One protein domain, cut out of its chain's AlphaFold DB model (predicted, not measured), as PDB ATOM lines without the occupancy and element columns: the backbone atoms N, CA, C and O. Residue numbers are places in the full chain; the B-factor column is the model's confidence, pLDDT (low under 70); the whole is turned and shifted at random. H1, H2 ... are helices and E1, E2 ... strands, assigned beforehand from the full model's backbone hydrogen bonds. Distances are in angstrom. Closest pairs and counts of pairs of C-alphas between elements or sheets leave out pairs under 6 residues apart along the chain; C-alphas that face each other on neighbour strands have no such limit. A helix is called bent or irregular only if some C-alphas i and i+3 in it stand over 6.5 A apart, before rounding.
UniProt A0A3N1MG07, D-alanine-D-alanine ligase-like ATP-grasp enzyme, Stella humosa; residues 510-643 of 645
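This is residues 510 to 643 of the 645 residues of the protein "D-alanine-D-alanine ligase-like ATP-grasp enzyme" of Stella humosa (UniProt A0A3N1MG07). A twisted six-strand sheet runs through the middle of this domain, with the long helix H1 along one face and H2 and H4 on the other. H3 lies at one end of the strands, H5 and H6 make a corner at the opposite end, and a long loop, residues 547 to 558, runs past the edge strand E3. The printed part has 134 residues with six named helices and six named strands, in the order E1 H1 E2 E3 H2 E4 H3 E5 H4 E6 H5 H6. The sheet's order is E3, E2, E4, E1, E5, E6, mixed, and the class is mixed, helices and strands. The whole is compact and rounded, with a radius of gyration of the C-alphas of 13.5 A and spans of 37 by 33 by 25 A.

Begin with the sheet: find C-alpha 510 at (110.233, 136.789, 132.311), where E1, residues 510 to 513, starts. The longest strand is E4, residues 573 to 578, 16.0 A from first to last C-alpha. E2 is residues 536 to 539, E3 544 to 546, E5 595 to 598 and E6 617 to 620. Next find C-alpha 516 at (112.975, 143.227, 146.998); from there H1 runs 23.6 A to residue 531. H1 is irregular: C-alphas 517 and 520 are 7.2 A apart. H2, residues 559 to 567, and H4, residues 605 to 613, are each 12.4 A long. H3 is residues 580 to 585, and H5, residues 628 to 635, is 10.6 A long. H6, residues 638 to 641, ends at C-alpha 641, (116.616, 124.756, 119.349); it is neither bent nor irregular, but only just: C-alphas 638 and 641 are 6.2 A apart.

Look first at E4 and E1, parallel at 5 degrees, with N 512 and O 576 2.7 A apart, within hydrogen-bond range. E2 and E4 are parallel, with N 537 and O 573 at 2.8 A; E1 and E5 are parallel, with N 513 and O 597 at 2.8 A; E5 and E6 are parallel, with N 596 and O 617 at 2.9 A. E2 and E3 form an antiparallel hairpin, with N 538 and O 545 at 2.8 A. H1 is on the sheet at a height of 8.2 A, over E4 and, only just, E1, with 3 C-alphas falling on it; it runs along the strands, and its closest C-alphas to E4 are Ala 526 and Val 575, 6.1 A. On the opposite face, H2 has a height of 8.6 A and runs along the strands, with the C-alphas of Leu 565 and Gly 537 of E2 closest at 5.6 A. H4, on the same face as H2 at a height of 8.2 A, is over none of the strands, but only just: 2 of its C-alphas fall on E6. E5, H4, E6 are a strand-helix-strand unit, two parallel neighbour strands with a helix between along the chain, with a right-handed crossover. E1, H1, E2, with E4 between the strands in the sheet, and E4, H3, E5, with E1 between, are split units, also right-handed. H3 only grazes the sheet and touches H4 about perpendicular at 76 degrees, closest at the C-alphas of Ala 580 and Val 607, 7.0 A. H5 only grazes the sheet and is near H1; H6 is not on the sheet. H5 and H6 touch only at the corner, and only just, with 3 pairs of C-alphas within 8 A; the closest are those of Leu 634 and Gly 640, 4.4 A. In H2, H3, H4 and H5 every O i to N i+4 pair is within hydrogen-bond range, in H1 10 of 12, and H6 is too short for such a pair.

The two C-alphas farthest apart are those of Ala 585 and Arg 642, 37.3 A. The printed part has no cut. The link from E3 to H2 is long; in it, residues 549 to 550 pair antiparallel with residues 545 to 546 of E3. The mean pLDDT of the printed part is 90.1, and residues 639 to 643 are under 70.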
ATOM      1  N   LEU A 510     110.690 137.136 130.971       97.44
ATOM      2  CA  LEU A 510     110.233 136.789 132.311       97.44
ATOM      3  C   LEU A 510     110.256 138.043 133.187       97.44
ATOM      4  O   LEU A 510     111.303 138.667 133.373       97.44
ATOM      5  N   VAL A 511     109.100 138.413 133.729       97.44
ATOM      6  CA  VAL A 511     108.954 139.601 134.576       97.44
ATOM      7  C   VAL A 511     108.481 139.187 135.959       97.44
ATOM      8  O   VAL A 511     107.384 138.663 136.120       97.44
ATOM      9  N   PHE A 512     109.301 139.454 136.962       97.31
ATOM     10  CA  PHE A 512     108.982 139.335 138.372       97.31
ATOM     11  C   PHE A 512     108.294 140.627 138.821       97.31
ATOM     12  O   PHE A 512     108.906 141.693 138.815       97.31
ATOM     13  N   VAL A 513     107.006 140.567 139.147       95.94
ATOM     14  CA  VAL A 513     106.208 141.756 139.470       95.94
ATOM     15  C   VAL A 513     106.074 141.883 140.985       95.94
ATOM     16  O   VAL A 513     105.306 141.153 141.609       95.94
ATOM     17  N   GLY A 514     106.823 142.813 141.572       92.69
ATOM     18  CA  GLY A 514     106.962 142.957 143.024       92.69
ATOM     19  C   GLY A 514     108.132 143.862 143.399       92.69
ATOM     20  O   GLY A 514     108.479 144.768 142.635       92.69
ATOM     21  N   GLY A 515     108.706 143.632 144.574       89.62
ATOM     22  CA  GLY A 515     109.844 144.373 145.112       89.62
ATOM     23  C   GLY A 515     111.033 143.476 145.458       89.62
ATOM     24  O   GLY A 515     111.320 142.492 144.770       89.62
ATOM     25  N   ASP A 516     111.725 143.843 146.537       91.00
ATOM     26  CA  ASP A 516     112.975 143.227 146.998       91.00
ATOM     27  C   ASP A 516     112.858 141.712 147.232       91.00
ATOM     28  O   ASP A 516     113.818 140.966 147.034       91.00
ATOM     29  N   GLU A 517     111.669 141.229 147.600       93.25
ATOM     30  CA  GLU A 517     111.387 139.810 147.825       93.25
ATOM     31  C   GLU A 517     111.578 138.938 146.572       93.25
ATOM     32  O   GLU A 517     111.781 137.727 146.683       93.25
ATOM     33  N   LEU A 518     111.559 139.543 145.379       95.38
ATOM     34  CA  LEU A 518     111.716 138.850 144.098       95.38
ATOM     35  C   LEU A 518     113.112 138.982 143.480       95.38
ATOM     36  O   LEU A 518     113.392 138.312 142.484       95.38
ATOM     37  N   GLU A 519     114.014 139.763 144.076       95.38
ATOM     38  CA  GLU A 519     115.371 139.984 143.557       95.38
ATOM     39  C   GLU A 519     116.176 138.677 143.458       95.38
ATOM     40  O   GLU A 519     116.692 138.322 142.395       95.38
ATOM     41  N   GLN A 520     116.260 137.917 144.554       95.44
ATOM     42  CA  GLN A 520     117.015 136.657 144.584       95.44
ATOM     43  C   GLN A 520     116.397 135.565 143.692       95.44
ATOM     44  O   GLN A 520     117.149 134.944 142.930       95.44
ATOM     45  N   PRO A 521     115.066 135.339 143.704       95.19
ATOM     46  CA  PRO A 521     114.409 134.465 142.733       95.19
ATOM     47  C   PRO A 521     114.697 134.843 141.272       95.19
ATOM     48  O   PRO A 521     115.024 133.966 140.468       95.19
ATOM     49  N   ALA A 522     114.650 136.135 140.932       96.50
ATOM     50  CA  ALA A 522     114.938 136.614 139.585       96.50
ATOM     51  C   ALA A 522     116.389 136.324 139.173       96.50
ATOM     52  O   ALA A 522     116.628 135.748 138.110       96.50
ATOM     53  N   LEU A 523     117.367 136.627 140.031       96.50
ATOM     54  CA  LEU A 523     118.780 136.345 139.755       96.50
ATOM     55  C   LEU A 523     119.087 134.841 139.694       96.50
ATOM     56  O   LEU A 523     119.958 134.414 138.935       96.50
ATOM     57  N   ALA A 524     118.398 134.009 140.479       94.81
ATOM     58  CA  ALA A 524     118.505 132.554 140.370       94.81
ATOM     59  C   ALA A 524     117.971 132.051 139.017       94.81
ATOM     60  O   ALA A 524     118.617 131.231 138.363       94.81
ATOM     61  N   CYS A 525     116.835 132.591 138.564       94.75
ATOM     62  CA  CYS A 525     116.273 132.288 137.252       94.75
ATOM     63  C   CYS A 525     117.210 132.721 136.113       94.75
ATOM     64  O   CYS A 525     117.467 131.936 135.200       94.75
ATOM     65  N   ALA A 526     117.764 133.935 136.184       95.81
ATOM     66  CA  ALA A 526     118.724 134.439 135.204       95.81
ATOM     67  C   ALA A 526     119.958 133.529 135.107       95.81
ATOM     68  O   ALA A 526     120.264 133.042 134.021       95.81
ATOM     69  N   ARG A 527     120.580 133.180 136.243       94.75
ATOM     70  CA  ARG A 527     121.736 132.262 136.285       94.75
ATOM     71  C   ARG A 527     121.434 130.896 135.674       94.75
ATOM     72  O   ARG A 527     122.286 130.318 135.006       94.75
ATOM     73  N   ARG A 528     120.222 130.369 135.873       91.94
ATOM     74  CA  ARG A 528     119.804 129.100 135.259       91.94
ATOM     75  C   ARG A 528     119.730 129.211 133.734       91.94
ATOM     76  O   ARG A 528     120.204 128.314 133.039       91.94
ATOM     77  N   LEU A 529     119.170 130.299 133.211       92.69
ATOM     78  CA  LEU A 529     119.128 130.559 131.769       92.69
ATOM     79  C   LEU A 529     120.543 130.731 131.191       92.69
ATOM     80  O   LEU A 529     120.857 130.120 130.169       92.69
ATOM     81  N   GLU A 530     121.412 131.472 131.881       93.81
ATOM     82  CA  GLU A 530     122.824 131.659 131.511       93.81
ATOM     83  C   GLU A 530     123.605 130.343 131.517       93.81
ATOM     84  O   GLU A 530     124.354 130.067 130.582       93.81
ATOM     85  N   SER A 531     123.381 129.481 132.516       90.69
ATOM     86  CA  SER A 531     124.013 128.156 132.594       90.69
ATOM     87  C   SER A 531     123.642 127.246 131.418       90.69
ATOM     88  O   SER A 531     124.416 126.369 131.048       90.69
ATOM     89  N   GLY A 532     122.486 127.491 130.792       86.25
ATOM     90  CA  GLY A 532     122.065 126.832 129.557       86.25
ATOM     91  C   GLY A 532     122.507 127.554 128.277       86.25
ATOM     92  O   GLY A 532     121.966 127.283 127.208       86.25
ATOM     93  N   GLY A 533     123.458 128.490 128.367       89.50
ATOM     94  CA  GLY A 533     124.090 129.148 127.220       89.50
ATOM     95  C   GLY A 533     123.338 130.357 126.659       89.50
ATOM     96  O   GLY A 533     123.693 130.849 125.583       89.50
ATOM     97  N   LEU A 534     122.305 130.851 127.348       92.69
ATOM     98  CA  LEU A 534     121.589 132.053 126.925       92.69
ATOM     99  C   LEU A 534     122.287 133.314 127.428       92.69
ATOM    100  O   LEU A 534     122.654 133.429 128.589       92.69
ATOM    101  N   ALA A 535     122.407 134.299 126.547       96.12
ATOM    102  CA  ALA A 535     122.835 135.640 126.912       96.12
ATOM    103  C   ALA A 535     121.645 136.397 127.527       96.12
ATOM    104  O   ALA A 535     120.715 136.756 126.806       96.12
ATOM    105  N   VAL A 536     121.628 136.600 128.845       97.75
ATOM    106  CA  VAL A 536     120.455 137.148 129.548       97.75
ATOM    107  C   VAL A 536     120.582 138.658 129.755       97.75
ATOM    108  O   VAL A 536     121.623 139.173 130.156       97.75
ATOM    109  N   GLY A 537     119.505 139.385 129.465       98.38
ATOM    110  CA  GLY A 537     119.306 140.762 129.899       98.38
ATOM    111  C   GLY A 537     118.685 140.771 131.291       98.38
ATOM    112  O   GLY A 537     117.623 140.183 131.487       98.38
ATOM    113  N   ILE A 538     119.334 141.429 132.246       98.44
ATOM    114  CA  ILE A 538     118.927 141.470 133.652       98.44
ATOM    115  C   ILE A 538     118.546 142.905 134.012       98.44
ATOM    116  O   ILE A 538     119.311 143.834 133.755       98.44
ATOM    117  N   ALA A 539     117.370 143.088 134.612       97.75
ATOM    118  CA  ALA A 539     116.931 144.368 135.167       97.75
ATOM    119  C   ALA A 539     116.288 144.170 136.543       97.75
ATOM    120  O   ALA A 539     115.083 143.974 136.645       97.75
ATOM    121  N   THR A 540     117.078 144.247 137.606       96.19
ATOM    122  CA  THR A 540     116.635 144.173 139.007       96.19
ATOM    123  C   THR A 540     117.082 145.429 139.760       96.19
ATOM    124  O   THR A 540     117.763 146.267 139.175       96.19
ATOM    125  N   ALA A 541     116.706 145.648 141.014       92.25
ATOM    126  CA  ALA A 541     117.182 146.803 141.780       92.25
ATOM    127  C   ALA A 541     118.720 146.840 141.884       92.25
ATOM    128  O   ALA A 541     119.321 147.909 141.789       92.25
ATOM    129  N   GLY A 542     119.354 145.669 142.021       90.25
ATOM    130  CA  GLY A 542     120.807 145.542 142.173       90.25
ATOM    131  C   GLY A 542     121.612 145.396 140.876       90.25
ATOM    132  O   GLY A 542     122.836 145.497 140.918       90.25
ATOM    133  N   SER A 543     120.973 145.129 139.731       93.81
ATOM    134  CA  SER A 543     121.683 144.875 138.471       93.81
ATOM    135  C   SER A 543     120.899 145.334 137.247       93.81
ATOM    136  O   SER A 543     119.715 145.033 137.099       93.81
ATOM    137  N   TYR A 544     121.585 146.015 136.331       97.88
ATOM    138  CA  TYR A 544     121.056 146.379 135.023       97.88
ATOM    139  C   TYR A 544     122.101 146.119 133.941       97.88
ATOM    140  O   TYR A 544     123.071 146.870 133.800       97.88
ATOM    141  N   ALA A 545     121.927 145.031 133.192       97.94
ATOM    142  CA  ALA A 545     122.923 144.559 132.240       97.94
ATOM    143  C   ALA A 545     122.296 143.862 131.028       97.94
ATOM    144  O   ALA A 545     121.297 143.157 131.153       97.94
ATOM    145  N   ALA A 546     122.925 144.006 129.863       97.69
ATOM    146  CA  ALA A 546     122.603 143.253 128.654       97.69
ATOM    147  C   ALA A 546     123.694 142.214 128.397       97.69
ATOM    148  O   ALA A 546     124.827 142.574 128.089       97.69
ATOM    149  N   ALA A 547     123.369 140.924 128.530       95.75
ATOM    150  CA  ALA A 547     124.311 139.832 128.272       95.75
ATOM    151  C   ALA A 547     125.640 139.977 129.047       95.75
ATOM    152  O   ALA A 547     126.722 139.778 128.499       95.75
ATOM    153  N   GLY A 548     125.552 140.379 130.319       95.38
ATOM    154  CA  GLY A 548     126.710 140.609 131.188       95.38
ATOM    155  C   GLY A 548     127.393 141.974 131.031       95.38
ATOM    156  O   GLY A 548     128.247 142.300 131.850       95.38
ATOM    157  N   LEU A 549     127.015 142.798 130.045       97.25
ATOM    158  CA  LEU A 549     127.484 144.181 129.923       97.25
ATOM    159  C   LEU A 549     126.646 145.107 130.823       97.25
ATOM    160  O   LEU A 549     125.453 145.261 130.553       97.25
ATOM    161  N   PRO A 550     127.228 145.767 131.843       97.56
ATOM    162  CA  PRO A 550     126.509 146.756 132.643       97.56
ATOM    163  C   PRO A 550     126.064 147.943 131.787       97.56
ATOM    164  O   PRO A 550     126.839 148.476 130.989       97.56
ATOM    165  N   LEU A 551     124.819 148.376 131.966       96.25
ATOM    166  CA  LEU A 551     124.226 149.480 131.216       96.25
ATOM    167  C   LEU A 551     123.971 150.692 132.118       96.25
ATOM    168  O   LEU A 551     123.771 150.564 133.323       96.25
ATOM    169  N   ALA A 552     123.896 151.881 131.517       95.81
ATOM    170  CA  ALA A 552     123.432 153.077 132.218       95.81
ATOM    171  C   ALA A 552     121.950 152.925 132.598       95.81
ATOM    172  O   ALA A 552     121.080 152.861 131.719       95.81
ATOM    173  N   ASP A 553     121.669 152.864 133.897       94.88
ATOM    174  CA  ASP A 553     120.335 152.579 134.417       94.88
ATOM    175  C   ASP A 553     119.430 153.823 134.377       94.88
ATOM    176  O   ASP A 553     119.765 154.841 134.982       94.88
ATOM    177  N   PRO A 554     118.284 153.781 133.668       92.12
ATOM    178  CA  PRO A 554     117.306 154.866 133.674       92.12
ATOM    179  C   PRO A 554     116.470 154.931 134.969       92.12
ATOM    180  O   PRO A 554     115.601 155.796 135.068       92.12
ATOM    181  N   GLY A 555     116.709 154.035 135.934       93.94
ATOM    182  CA  GLY A 555     116.072 154.015 137.248       93.94
ATOM    183  C   GLY A 555     115.055 152.884 137.399       93.94
ATOM    184  O   GLY A 555     114.370 152.506 136.445       93.94
ATOM    185  N   ILE A 556     114.941 152.347 138.617       91.69
ATOM    186  CA  ILE A 556     113.995 151.277 138.969       91.69
ATOM    187  C   ILE A 556     112.564 151.702 138.612       91.69
ATOM    188  O   ILE A 556     112.161 152.837 138.849       91.69
ATOM    189  N   GLY A 557     111.800 150.785 138.014       87.94
ATOM    190  CA  GLY A 557     110.442 151.053 137.531       87.94
ATOM    191  C   GLY A 557     110.375 151.737 136.164       87.94
ATOM    192  O   GLY A 557     109.317 151.719 135.544       87.94
ATOM    193  N   SER A 558     111.487 152.261 135.633       92.19
ATOM    194  CA  SER A 558     111.484 152.882 134.309       92.19
ATOM    195  C   SER A 558     111.176 151.855 133.206       92.19
ATOM    196  O   SER A 558     111.922 150.877 133.054       92.19
ATOM    197  N   PRO A 559     110.177 152.100 132.333       90.62
ATOM    198  CA  PRO A 559     109.885 151.229 131.190       90.62
ATOM    199  C   PRO A 559     111.045 151.148 130.185       90.62
ATOM    200  O   PRO A 559     111.096 150.253 129.337       90.62
ATOM    201  N   LEU A 560     112.002 152.081 130.254       90.81
ATOM    202  CA  LEU A 560     113.188 152.058 129.404       90.81
ATOM    203  C   LEU A 560     114.115 150.881 129.716       90.81
ATOM    204  O   LEU A 560     114.831 150.469 128.805       90.81
ATOM    205  N   ARG A 561     114.090 150.320 130.936       94.75
ATOM    206  CA  ARG A 561     114.928 149.164 131.299       94.75
ATOM    207  C   ARG A 561     114.589 147.961 130.430       94.75
ATOM    208  O   ARG A 561     115.434 147.479 129.682       94.75
ATOM    209  N   LEU A 562     113.325 147.532 130.453       93.56
ATOM    210  CA  LEU A 562     112.891 146.388 129.653       93.56
ATOM    211  C   LEU A 562     113.001 146.687 128.157       93.56
ATOM    212  O   LEU A 562     113.448 145.846 127.384       93.56
ATOM    213  N   ALA A 563     112.622 147.897 127.741       89.62
ATOM    214  CA  ALA A 563     112.640 148.234 126.328       89.62
ATOM    215  C   ALA A 563     114.054 148.206 125.726       89.62
ATOM    216  O   ALA A 563     114.215 147.710 124.620       89.62
ATOM    217  N   ARG A 564     115.075 148.676 126.456       91.19
ATOM    218  CA  ARG A 564     116.478 148.595 126.020       91.19
ATOM    219  C   ARG A 564     116.970 147.154 125.935       91.19
ATOM    220  O   ARG A 564     117.600 146.818 124.945       91.19
ATOM    221  N   LEU A 565     116.653 146.310 126.921       94.75
ATOM    222  CA  LEU A 565     117.056 144.898 126.899       94.75
ATOM    223  C   LEU A 565     116.424 144.134 125.731       94.75
ATOM    224  O   LEU A 565     117.089 143.327 125.094       94.75
ATOM    225  N   VAL A 566     115.156 144.412 125.423       90.50
ATOM    226  CA  VAL A 566     114.463 143.803 124.279       90.50
ATOM    227  C   VAL A 566     114.941 144.375 122.937       90.50
ATOM    228  O   VAL A 566     114.814 143.703 121.920       90.50
ATOM    229  N   ASP A 567     115.511 145.578 122.905       86.44
ATOM    230  CA  ASP A 567     116.094 146.164 121.690       86.44
ATOM    231  C   ASP A 567     117.584 145.765 121.503       86.44
ATOM    232  O   ASP A 567     118.166 146.038 120.449       86.44
ATOM    233  N   ASP A 568     118.219 145.126 122.498       90.62
ATOM    234  CA  ASP A 568     119.655 144.825 122.493       90.62
ATOM    235  C   ASP A 568     119.982 143.520 121.730       90.62
ATOM    236  O   ASP A 568     119.573 142.431 122.144       90.62
ATOM    237  N   PRO A 569     120.772 143.575 120.639       89.69
ATOM    238  CA  PRO A 569     121.061 142.409 119.803       89.69
ATOM    239  C   PRO A 569     121.917 141.329 120.487       89.69
ATOM    240  O   PRO A 569     122.056 140.234 119.934       89.69
ATOM    241  N   ALA A 570     122.519 141.603 121.647       93.56
ATOM    242  CA  ALA A 570     123.246 140.606 122.427       93.56
ATOM    243  C   ALA A 570     122.312 139.746 123.295       93.56
ATOM    244  O   ALA A 570     122.671 138.625 123.653       93.56
ATOM    245  N   VAL A 571     121.113 140.239 123.614       95.38
ATOM    246  CA  VAL A 571     120.195 139.616 124.571       95.38
ATOM    247  C   VAL A 571     119.364 138.514 123.909       95.38
ATOM    248  O   VAL A 571     118.672 138.734 122.922       95.38
ATOM    249  N   ALA A 572     119.407 137.306 124.463       94.81
ATOM    250  CA  ALA A 572     118.669 136.126 124.006       94.81
ATOM    251  C   ALA A 572     117.507 135.722 124.935       94.81
ATOM    252  O   ALA A 572     116.716 134.863 124.556       94.81
ATOM    253  N   ALA A 573     117.413 136.311 126.130       96.50
ATOM    254  CA  ALA A 573     116.288 136.205 127.063       96.50
ATOM    255  C   ALA A 573     116.326 137.384 128.046       96.50
ATOM    256  O   ALA A 573     117.402 137.918 128.311       96.50
ATOM    257  N   VAL A 574     115.188 137.775 128.613       97.75
ATOM    258  CA  VAL A 574     115.105 138.864 129.595       97.75
ATOM    259  C   VAL A 574     114.539 138.363 130.914       97.75
ATOM    260  O   VAL A 574     113.526 137.665 130.933       97.75
ATOM    261  N   VAL A 575     115.174 138.774 132.010       98.25
ATOM    262  CA  VAL A 575     114.676 138.622 133.376       98.25
ATOM    263  C   VAL A 575     114.659 139.993 134.044       98.25
ATOM    264  O   VAL A 575     115.699 140.635 134.191       98.25
ATOM    265  N   ALA A 576     113.478 140.456 134.448       97.94
ATOM    266  CA  ALA A 576     113.314 141.775 135.054       97.94
ATOM    267  C   ALA A 576     112.469 141.721 136.330       97.94
ATOM    268  O   ALA A 576     111.479 141.001 136.363       97.94
ATOM    269  N   VAL A 577     112.819 142.521 137.337       97.62
ATOM    270  CA  VAL A 577     111.978 142.825 138.503       97.62
ATOM    271  C   VAL A 577     111.333 144.191 138.281       97.62
ATOM    272  O   VAL A 577     112.020 145.180 138.009       97.62
ATOM    273  N   VAL A 578     110.004 144.246 138.349       95.44
ATOM    274  CA  VAL A 578     109.216 145.445 138.045       95.44
ATOM    275  C   VAL A 578     108.210 145.712 139.167       95.44
ATOM    276  O   VAL A 578     107.319 144.889 139.391       95.44
ATOM    277  N   PRO A 579     108.266 146.886 139.821       94.19
ATOM    278  CA  PRO A 579     107.249 147.282 140.785       94.19
ATOM    279  C   PRO A 579     105.861 147.368 140.146       94.19
ATOM    280  O   PRO A 579     105.673 148.014 139.111       94.19
ATOM    281  N   ALA A 580     104.855 146.783 140.801       92.00
ATOM    282  CA  ALA A 580     103.471 146.801 140.321       92.00
ATOM    283  C   ALA A 580     102.926 148.229 140.110       92.00
ATOM    284  O   ALA A 580     102.184 148.477 139.159       92.00
ATOM    285  N   ALA A 581     103.321 149.178 140.966       90.25
ATOM    286  CA  ALA A 581     102.927 150.582 140.844       90.25
ATOM    287  C   ALA A 581     103.492 151.233 139.568       90.25
ATOM    288  O   ALA A 581     102.744 151.878 138.833       90.25
ATOM    289  N   ALA A 582     104.773 151.000 139.260       89.75
ATOM    290  CA  ALA A 582     105.420 151.525 138.056       89.75
ATOM    291  C   ALA A 582     104.792 150.947 136.776       89.75
ATOM    292  O   ALA A 582     104.498 151.678 135.832       89.75
ATOM    293  N   LEU A 583     104.473 149.647 136.786       89.25
ATOM    294  CA  LEU A 583     103.773 148.979 135.686       89.25
ATOM    295  C   LEU A 583     102.415 149.635 135.364       89.25
ATOM    296  O   LEU A 583     102.050 149.767 134.196       89.25
ATOM    297  N   LEU A 584     101.660 150.051 136.385       87.31
ATOM    298  CA  LEU A 584     100.363 150.715 136.209       87.31
ATOM    299  C   LEU A 584     100.488 152.195 135.820       87.31
ATOM    300  O   LEU A 584      99.617 152.704 135.104       87.31
ATOM    301  N   ALA A 585     101.532 152.875 136.298       83.38
ATOM    302  CA  ALA A 585     101.785 154.284 136.023       83.38
ATOM    303  C   ALA A 585     102.291 154.496 134.588       83.38
ATOM    304  O   ALA A 585     101.629 155.167 133.792       83.38
ATOM    305  N   ASP A 586     103.404 153.849 134.245       81.94
ATOM    306  CA  ASP A 586     104.194 154.169 133.051       81.94
ATOM    307  C   ASP A 586     104.085 153.099 131.956       81.94
ATOM    308  O   ASP A 586     104.365 153.356 130.778       81.94
ATOM    309  N   GLY A 587     103.620 151.906 132.333       88.31
ATOM    310  CA  GLY A 587     103.627 150.712 131.499       88.31
ATOM    311  C   GLY A 587     104.922 149.919 131.623       88.31
ATOM    312  O   GLY A 587     105.906 150.354 132.211       88.31
ATOM    313  N   LEU A 588     104.920 148.720 131.049       90.44
ATOM    314  CA  LEU A 588     106.051 147.799 131.131       90.44
ATOM    315  C   LEU A 588     107.251 148.253 130.287       90.44
ATOM    316  O   LEU A 588     108.403 147.912 130.547       90.44
ATOM    317  N   GLY A 589     106.966 148.974 129.211       88.38
ATOM    318  CA  GLY A 589     107.947 149.314 128.203       88.38
ATOM    319  C   GLY A 589     108.019 148.334 127.051       88.38
ATOM    320  O   GLY A 589     108.686 148.693 126.092       88.38
ATOM    321  N   HIS A 590     107.330 147.185 127.070       88.44
ATOM    322  CA  HIS A 590     107.203 146.224 125.958       88.44
ATOM    323  C   HIS A 590     105.761 145.672 125.876       88.44
ATOM    324  O   HIS A 590     105.040 145.661 126.868       88.44
ATOM    325  N   GLY A 591     105.323 145.256 124.681       86.19
ATOM    326  CA  GLY A 591     103.939 144.840 124.394       86.19
ATOM    327  C   GLY A 591     103.649 143.343 124.568       86.19
ATOM    328  O   GLY A 591     102.593 142.882 124.146       86.19
ATOM    329  N   ARG A 592     104.577 142.594 125.170       90.19
ATOM    330  CA  ARG A 592     104.505 141.152 125.433       90.19
ATOM    331  C   ARG A 592     105.260 140.782 126.712       90.19
ATOM    332  O   ARG A 592     106.284 141.374 127.038       90.19
ATOM    333  N   VAL A 593     104.770 139.778 127.418       93.12
ATOM    334  CA  VAL A 593     105.510 139.060 128.458       93.12
ATOM    335  C   VAL A 593     105.156 137.595 128.310       93.12
ATOM    336  O   VAL A 593     103.990 137.286 128.087       93.12
ATOM    337  N   ASP A 594     106.133 136.703 128.428       94.25
ATOM    338  CA  ASP A 594     105.852 135.275 128.364       94.25
ATOM    339  C   ASP A 594     105.434 134.754 129.745       94.25
ATOM    340  O   ASP A 594     104.396 134.103 129.870       94.25
ATOM    341  N   LEU A 595     106.191 135.102 130.795       95.88
ATOM    342  CA  LEU A 595     105.893 134.735 132.184       95.88
ATOM    343  C   LEU A 595     105.873 135.967 133.097       95.88
ATOM    344  O   LEU A 595     106.837 136.733 133.130       95.88
ATOM    345  N   ALA A 596     104.803 136.120 133.876       96.38
ATOM    346  CA  ALA A 596     104.711 137.095 134.954       96.38
ATOM    347  C   ALA A 596     104.722 136.373 136.304       96.38
ATOM    348  O   ALA A 596     103.811 135.604 136.609       96.38
ATOM    349  N   ILE A 597     105.764 136.602 137.094       96.12
ATOM    350  CA  ILE A 597     106.062 135.839 138.305       96.12
ATOM    351  C   ILE A 597     105.842 136.724 139.528       96.12
ATOM    352  O   ILE A 597     106.342 137.843 139.595       96.12
ATOM    353  N   PHE A 598     105.105 136.209 140.501       95.50
ATOM    354  CA  PHE A 598     104.822 136.871 141.771       95.50
ATOM    355  C   PHE A 598     105.359 136.034 142.930       95.50
ATOM    356  O   PHE A 598     105.612 134.840 142.768       95.50
ATOM    357  N   ALA A 599     105.495 136.643 144.111       91.12
ATOM    358  CA  ALA A 599     105.817 135.894 145.327       91.12
ATOM    359  C   ALA A 599     104.741 134.819 145.568       91.12
ATOM    360  O   ALA A 599     105.057 133.633 145.631       91.12
ATOM    361  N   ASP A 600     103.473 135.245 145.513       82.12
ATOM    362  CA  ASP A 600     102.276 134.402 145.505       82.12
ATOM    363  C   ASP A 600     101.462 134.653 144.223       82.12
ATOM    364  O   ASP A 600     101.322 135.798 143.795       82.12
ATOM    365  N   ALA A 601     100.862 133.619 143.616       75.25
ATOM    366  CA  ALA A 601     100.167 133.695 142.314       75.25
ATOM    367  C   ALA A 601      98.825 134.482 142.306       75.25
ATOM    368  O   ALA A 601      97.900 134.148 141.563       75.25
ATOM    369  N   ARG A 602      98.669 135.524 143.134       83.94
ATOM    370  CA  ARG A 602      97.454 136.354 143.245       83.94
ATOM    371  C   ARG A 602      97.753 137.843 143.017       83.94
ATOM    372  O   ARG A 602      97.817 138.612 143.974       83.94
ATOM    373  N   PRO A 603      97.908 138.278 141.757       87.06
ATOM    374  CA  PRO A 603      98.105 139.687 141.433       87.06
ATOM    375  C   PRO A 603      96.865 140.554 141.702       87.06
ATOM    376  O   PRO A 603      95.734 140.077 141.566       87.06
ATOM    377  N   PRO A 604      97.045 141.865 141.961       88.94
ATOM    378  CA  PRO A 604      95.943 142.824 141.959       88.94
ATOM    379  C   PRO A 604      95.159 142.786 140.631       88.94
ATOM    380  O   PRO A 604      95.787 142.690 139.571       88.94
ATOM    381  N   PRO A 605      93.819 142.946 140.626       89.94
ATOM    382  CA  PRO A 605      93.001 142.790 139.415       89.94
ATOM    383  C   PRO A 605      93.436 143.660 138.226       89.94
ATOM    384  O   PRO A 605      93.439 143.202 137.083       89.94
ATOM    385  N   ALA A 606      93.847 144.907 138.484       87.44
ATOM    386  CA  ALA A 606      94.326 145.819 137.444       87.44
ATOM    387  C   ALA A 606      95.627 145.324 136.785       87.44
ATOM    388  O   ALA A 606      95.774 145.401 135.565       87.44
ATOM    389  N   VAL A 607      96.542 144.770 137.587       91.06
ATOM    390  CA  VAL A 607      97.814 144.194 137.128       91.06
ATOM    391  C   VAL A 607      97.562 142.887 136.376       91.06
ATOM    392  O   VAL A 607      98.078 142.711 135.277       91.06
ATOM    393  N   ALA A 608      96.698 142.016 136.906       91.12
ATOM    394  CA  ALA A 608      96.302 140.767 136.256       91.12
ATOM    395  C   ALA A 608      95.695 141.014 134.865       91.12
ATOM    396  O   ALA A 608      96.077 140.378 133.887       91.12
ATOM    397  N   SER A 609      94.790 141.992 134.765       89.88
ATOM    398  CA  SER A 609      94.163 142.393 133.502       89.88
ATOM    399  C   SER A 609      95.187 142.914 132.487       89.88
ATOM    400  O   SER A 609      95.114 142.575 131.305       89.88
ATOM    401  N   LEU A 610      96.152 143.722 132.937       89.81
ATOM    402  CA  LEU A 610      97.228 144.240 132.090       89.81
ATOM    403  C   LEU A 610      98.127 143.110 131.577       89.81
ATOM    404  O   LEU A 610      98.358 143.020 130.373       89.81
ATOM    405  N   LEU A 611      98.592 142.228 132.463       92.19
ATOM    406  CA  LEU A 611      99.466 141.105 132.114       92.19
ATOM    407  C   LEU A 611      98.771 140.094 131.193       92.19
ATOM    408  O   LEU A 611      99.383 139.611 130.243       92.19
ATOM    409  N   GLY A 612      97.473 139.852 131.400       90.44
ATOM    410  CA  GLY A 612      96.663 139.032 130.498       90.44
ATOM    411  C   GLY A 612      96.605 139.601 129.077       90.44
ATOM    412  O   GLY A 612      96.756 138.856 128.112       90.44
ATOM    413  N   ARG A 613      96.482 140.931 128.921       88.44
ATOM    414  CA  ARG A 613      96.571 141.583 127.597       88.44
ATOM    415  C   ARG A 613      97.955 141.454 126.957       88.44
ATOM    416  O   ARG A 613      98.041 141.451 125.735       88.44
ATOM    417  N   LEU A 614      99.015 141.350 127.761       88.88
ATOM    418  CA  LEU A 614     100.388 141.119 127.294       88.88
ATOM    419  C   LEU A 614     100.678 139.659 126.921       88.88
ATOM    420  O   LEU A 614     101.779 139.371 126.457       88.88
ATOM    421  N   GLY A 615      99.713 138.752 127.111       90.00
ATOM    422  CA  GLY A 615      99.873 137.323 126.842       90.00
ATOM    423  C   GLY A 615     100.653 136.563 127.917       90.00
ATOM    424  O   GLY A 615     101.064 135.432 127.666       90.00
ATOM    425  N   ALA A 616     100.850 137.157 129.099       93.19
ATOM    426  CA  ALA A 616     101.659 136.562 130.156       93.19
ATOM    427  C   ALA A 616     100.941 135.403 130.851       93.19
ATOM    428  O   ALA A 616      99.806 135.553 131.314       93.19
ATOM    429  N   ALA A 617     101.639 134.280 131.023       94.25
ATOM    430  CA  ALA A 617     101.237 133.274 131.999       94.25
ATOM    431  C   ALA A 617     101.617 133.758 133.407       94.25
ATOM    432  O   ALA A 617     102.771 134.109 133.658       94.25
ATOM    433  N   ILE A 618     100.640 133.797 134.313       94.31
ATOM    434  CA  ILE A 618     100.831 134.262 135.692       94.31
ATOM    435  C   ILE A 618     101.216 133.071 136.567       94.31
ATOM    436  O   ILE A 618     100.481 132.086 136.610       94.31
ATOM    437  N   LEU A 619     102.351 133.177 137.254       94.00
ATOM    438  CA  LEU A 619     102.951 132.113 138.059       94.00
ATOM    439  C   LEU A 619     103.425 132.642 139.418       94.00
ATOM    440  O   LEU A 619     103.629 133.844 139.601       94.00
ATOM    441  N   SER A 620     103.637 131.731 140.360       93.38
ATOM    442  CA  SER A 620     104.392 131.978 141.590       93.38
ATOM    443  C   SER A 620     105.868 131.611 141.419       93.38
ATOM    444  O   SER A 620     106.244 130.874 140.504       93.38
ATOM    445  N   VAL A 621     106.720 132.071 142.336       92.19
ATOM    446  CA  VAL A 621     108.125 131.629 142.402       92.19
ATOM    447  C   VAL A 621     108.229 130.105 142.562       92.19
ATOM    448  O   VAL A 621     109.130 129.494 141.987       92.19
ATOM    449  N   ALA A 622     107.300 129.478 143.295       89.81
ATOM    450  CA  ALA A 622     107.299 128.034 143.525       89.81
ATOM    451  C   ALA A 622     107.126 127.229 142.225       89.81
ATOM    452  O   ALA A 622     107.771 126.196 142.053       89.81
ATOM    453  N   ASP A 623     106.340 127.739 141.274       89.12
ATOM    454  CA  ASP A 623     106.079 127.066 139.995       89.12
ATOM    455  C   ASP A 623     107.342 126.942 139.115       89.12
ATOM    456  O   ASP A 623     107.417 126.089 138.230       89.12
ATOM    457  N   LEU A 624     108.371 127.766 139.357       85.44
ATOM    458  CA  LEU A 624     109.631 127.731 138.605       85.44
ATOM    459  C   LEU A 624     110.597 126.624 139.063       85.44
ATOM    460  O   LEU A 624     111.569 126.343 138.352       85.44
ATOM    461  N   ALA A 625     110.359 125.997 140.220       78.81
ATOM    462  CA  ALA A 625     111.300 125.067 140.847       78.81
ATOM    463  C   ALA A 625     111.618 123.850 139.955       78.81
ATOM    464  O   ALA A 625     112.788 123.526 139.726       78.81
ATOM    465  N   ASP A 626     110.592 123.250 139.350       72.94
ATOM    466  CA  ASP A 626     110.714 122.013 138.567       72.94
ATOM    467  C   ASP A 626     111.347 122.228 137.182       72.94
ATOM    468  O   ASP A 626     111.683 121.273 136.481       72.94
ATOM    469  N   GLY A 627     111.510 123.483 136.745       76.56
ATOM    470  CA  GLY A 627     112.182 123.846 135.494       76.56
ATOM    471  C   GLY A 627     111.472 123.469 134.192       76.56
ATOM    472  O   GLY A 627     111.855 123.980 133.140       76.56
ATOM    473  N   ARG A 628     110.434 122.627 134.242       84.00
ATOM    474  CA  ARG A 628     109.628 122.218 133.079       84.00
ATOM    475  C   ARG A 628     109.027 123.417 132.355       84.00
ATOM    476  O   ARG A 628     109.178 123.533 131.150       84.00
ATOM    477  N   ILE A 629     108.466 124.359 133.111       85.69
ATOM    478  CA  ILE A 629     107.874 125.589 132.568       85.69
ATOM    479  C   ILE A 629     108.904 126.402 131.774       85.69
ATOM    480  O   ILE A 629     108.590 126.934 130.710       85.69
ATOM    481  N   VAL A 630     110.142 126.490 132.269       83.44
ATOM    482  CA  VAL A 630     111.220 127.219 131.588       83.44
ATOM    483  C   VAL A 630     111.661 126.469 130.329       83.44
ATOM    484  O   VAL A 630     111.873 127.096 129.298       83.44
ATOM    485  N   ALA A 631     111.747 125.137 130.369       84.50
ATOM    486  CA  ALA A 631     112.058 124.331 129.187       84.50
ATOM    487  C   ALA A 631     110.977 124.461 128.095       84.50
ATOM    488  O   ALA A 631     111.301 124.729 126.937       84.50
ATOM    489  N   ASP A 632     109.699 124.361 128.474       85.75
ATOM    490  CA  ASP A 632     108.558 124.533 127.570       85.75
ATOM    491  C   ASP A 632     108.511 125.950 126.991       85.75
ATOM    492  O   ASP A 632     108.245 126.135 125.803       85.75
ATOM    493  N   LEU A 633     108.815 126.963 127.811       87.69
ATOM    494  CA  LEU A 633     108.965 128.338 127.351       87.69
ATOM    495  C   LEU A 633     110.019 128.415 126.250       87.69
ATOM    496  O   LEU A 633     109.720 128.906 125.165       87.69
ATOM    497  N   LEU A 634     111.222 127.901 126.503       86.12
ATOM    498  CA  LEU A 634     112.331 127.972 125.558       86.12
ATOM    499  C   LEU A 634     112.011 127.270 124.237       86.12
ATOM    500  O   LEU A 634     112.318 127.831 123.189       86.12
ATOM    501  N   ALA A 635     111.314 126.130 124.264       83.31
ATOM    502  CA  ALA A 635     110.878 125.415 123.063       83.31
ATOM    503  C   ALA A 635     109.946 126.235 122.145       83.31
ATOM    504  O   ALA A 635     109.862 125.957 120.946       83.31
ATOM    505  N   ARG A 636     109.264 127.262 122.674       83.12
ATOM    506  CA  ARG A 636     108.403 128.175 121.894       83.12
ATOM    507  C   ARG A 636     109.176 129.297 121.198       83.12
ATOM    508  O   ARG A 636     108.621 129.938 120.307       83.12
ATOM    509  N   HIS A 637     110.435 129.528 121.571       84.50
ATOM    510  CA  HIS A 637     111.283 130.572 120.995       84.50
ATOM    511  C   HIS A 637     112.381 129.974 120.103       84.50
ATOM    512  O   HIS A 637     112.823 128.846 120.331       84.50
ATOM    513  N   PRO A 638     112.911 130.730 119.122       73.69
ATOM    514  CA  PRO A 638     114.049 130.287 118.308       73.69
ATOM    515  C   PRO A 638     115.273 129.859 119.136       73.69
ATOM    516  O   PRO A 638     116.032 128.986 118.714       73.69
ATOM    517  N   ALA A 639     115.439 130.435 120.331       65.50
ATOM    518  CA  ALA A 639     116.496 130.092 121.278       65.50
ATOM    519  C   ALA A 639     116.432 128.632 121.780       65.50
ATOM    520  O   ALA A 639     117.477 128.050 122.073       65.50
ATOM    521  N   GLY A 640     115.243 128.014 121.824       58.84
ATOM    522  CA  GLY A 640     115.041 126.649 122.321       58.84
ATOM    523  C   GLY A 640     115.721 125.560 121.499       58.84
ATOM    524  O   GLY A 640     116.138 124.558 122.059       58.84
ATOM    525  N   GLU A 641     115.932 125.755 120.193       57.38
ATOM    526  CA  GLU A 641     116.616 124.756 119.349       57.38
ATOM    527  C   GLU A 641     118.119 124.615 119.678       57.38
ATOM    528  O   GLU A 641     118.752 123.636 119.281       57.38
ATOM    529  N   ARG A 642     118.702 125.584 120.401       54.41
ATOM    530  CA  ARG A 642     120.071 125.510 120.948       54.41
ATOM    531  C   ARG A 642     120.096 125.059 122.408       54.41
ATOM    532  O   ARG A 642     121.144 124.639 122.885       54.41
ATOM    533  N   TYR A 643     118.962 125.147 123.096       47.28
ATOM    534  CA  TYR A 643     118.803 124.748 124.485       47.28
ATOM    535  C   TYR A 643     118.495 123.245 124.529       47.28
ATOM    536  O   TYR A 643     117.355 122.826 124.346       47.28
TER     537      TYR A 643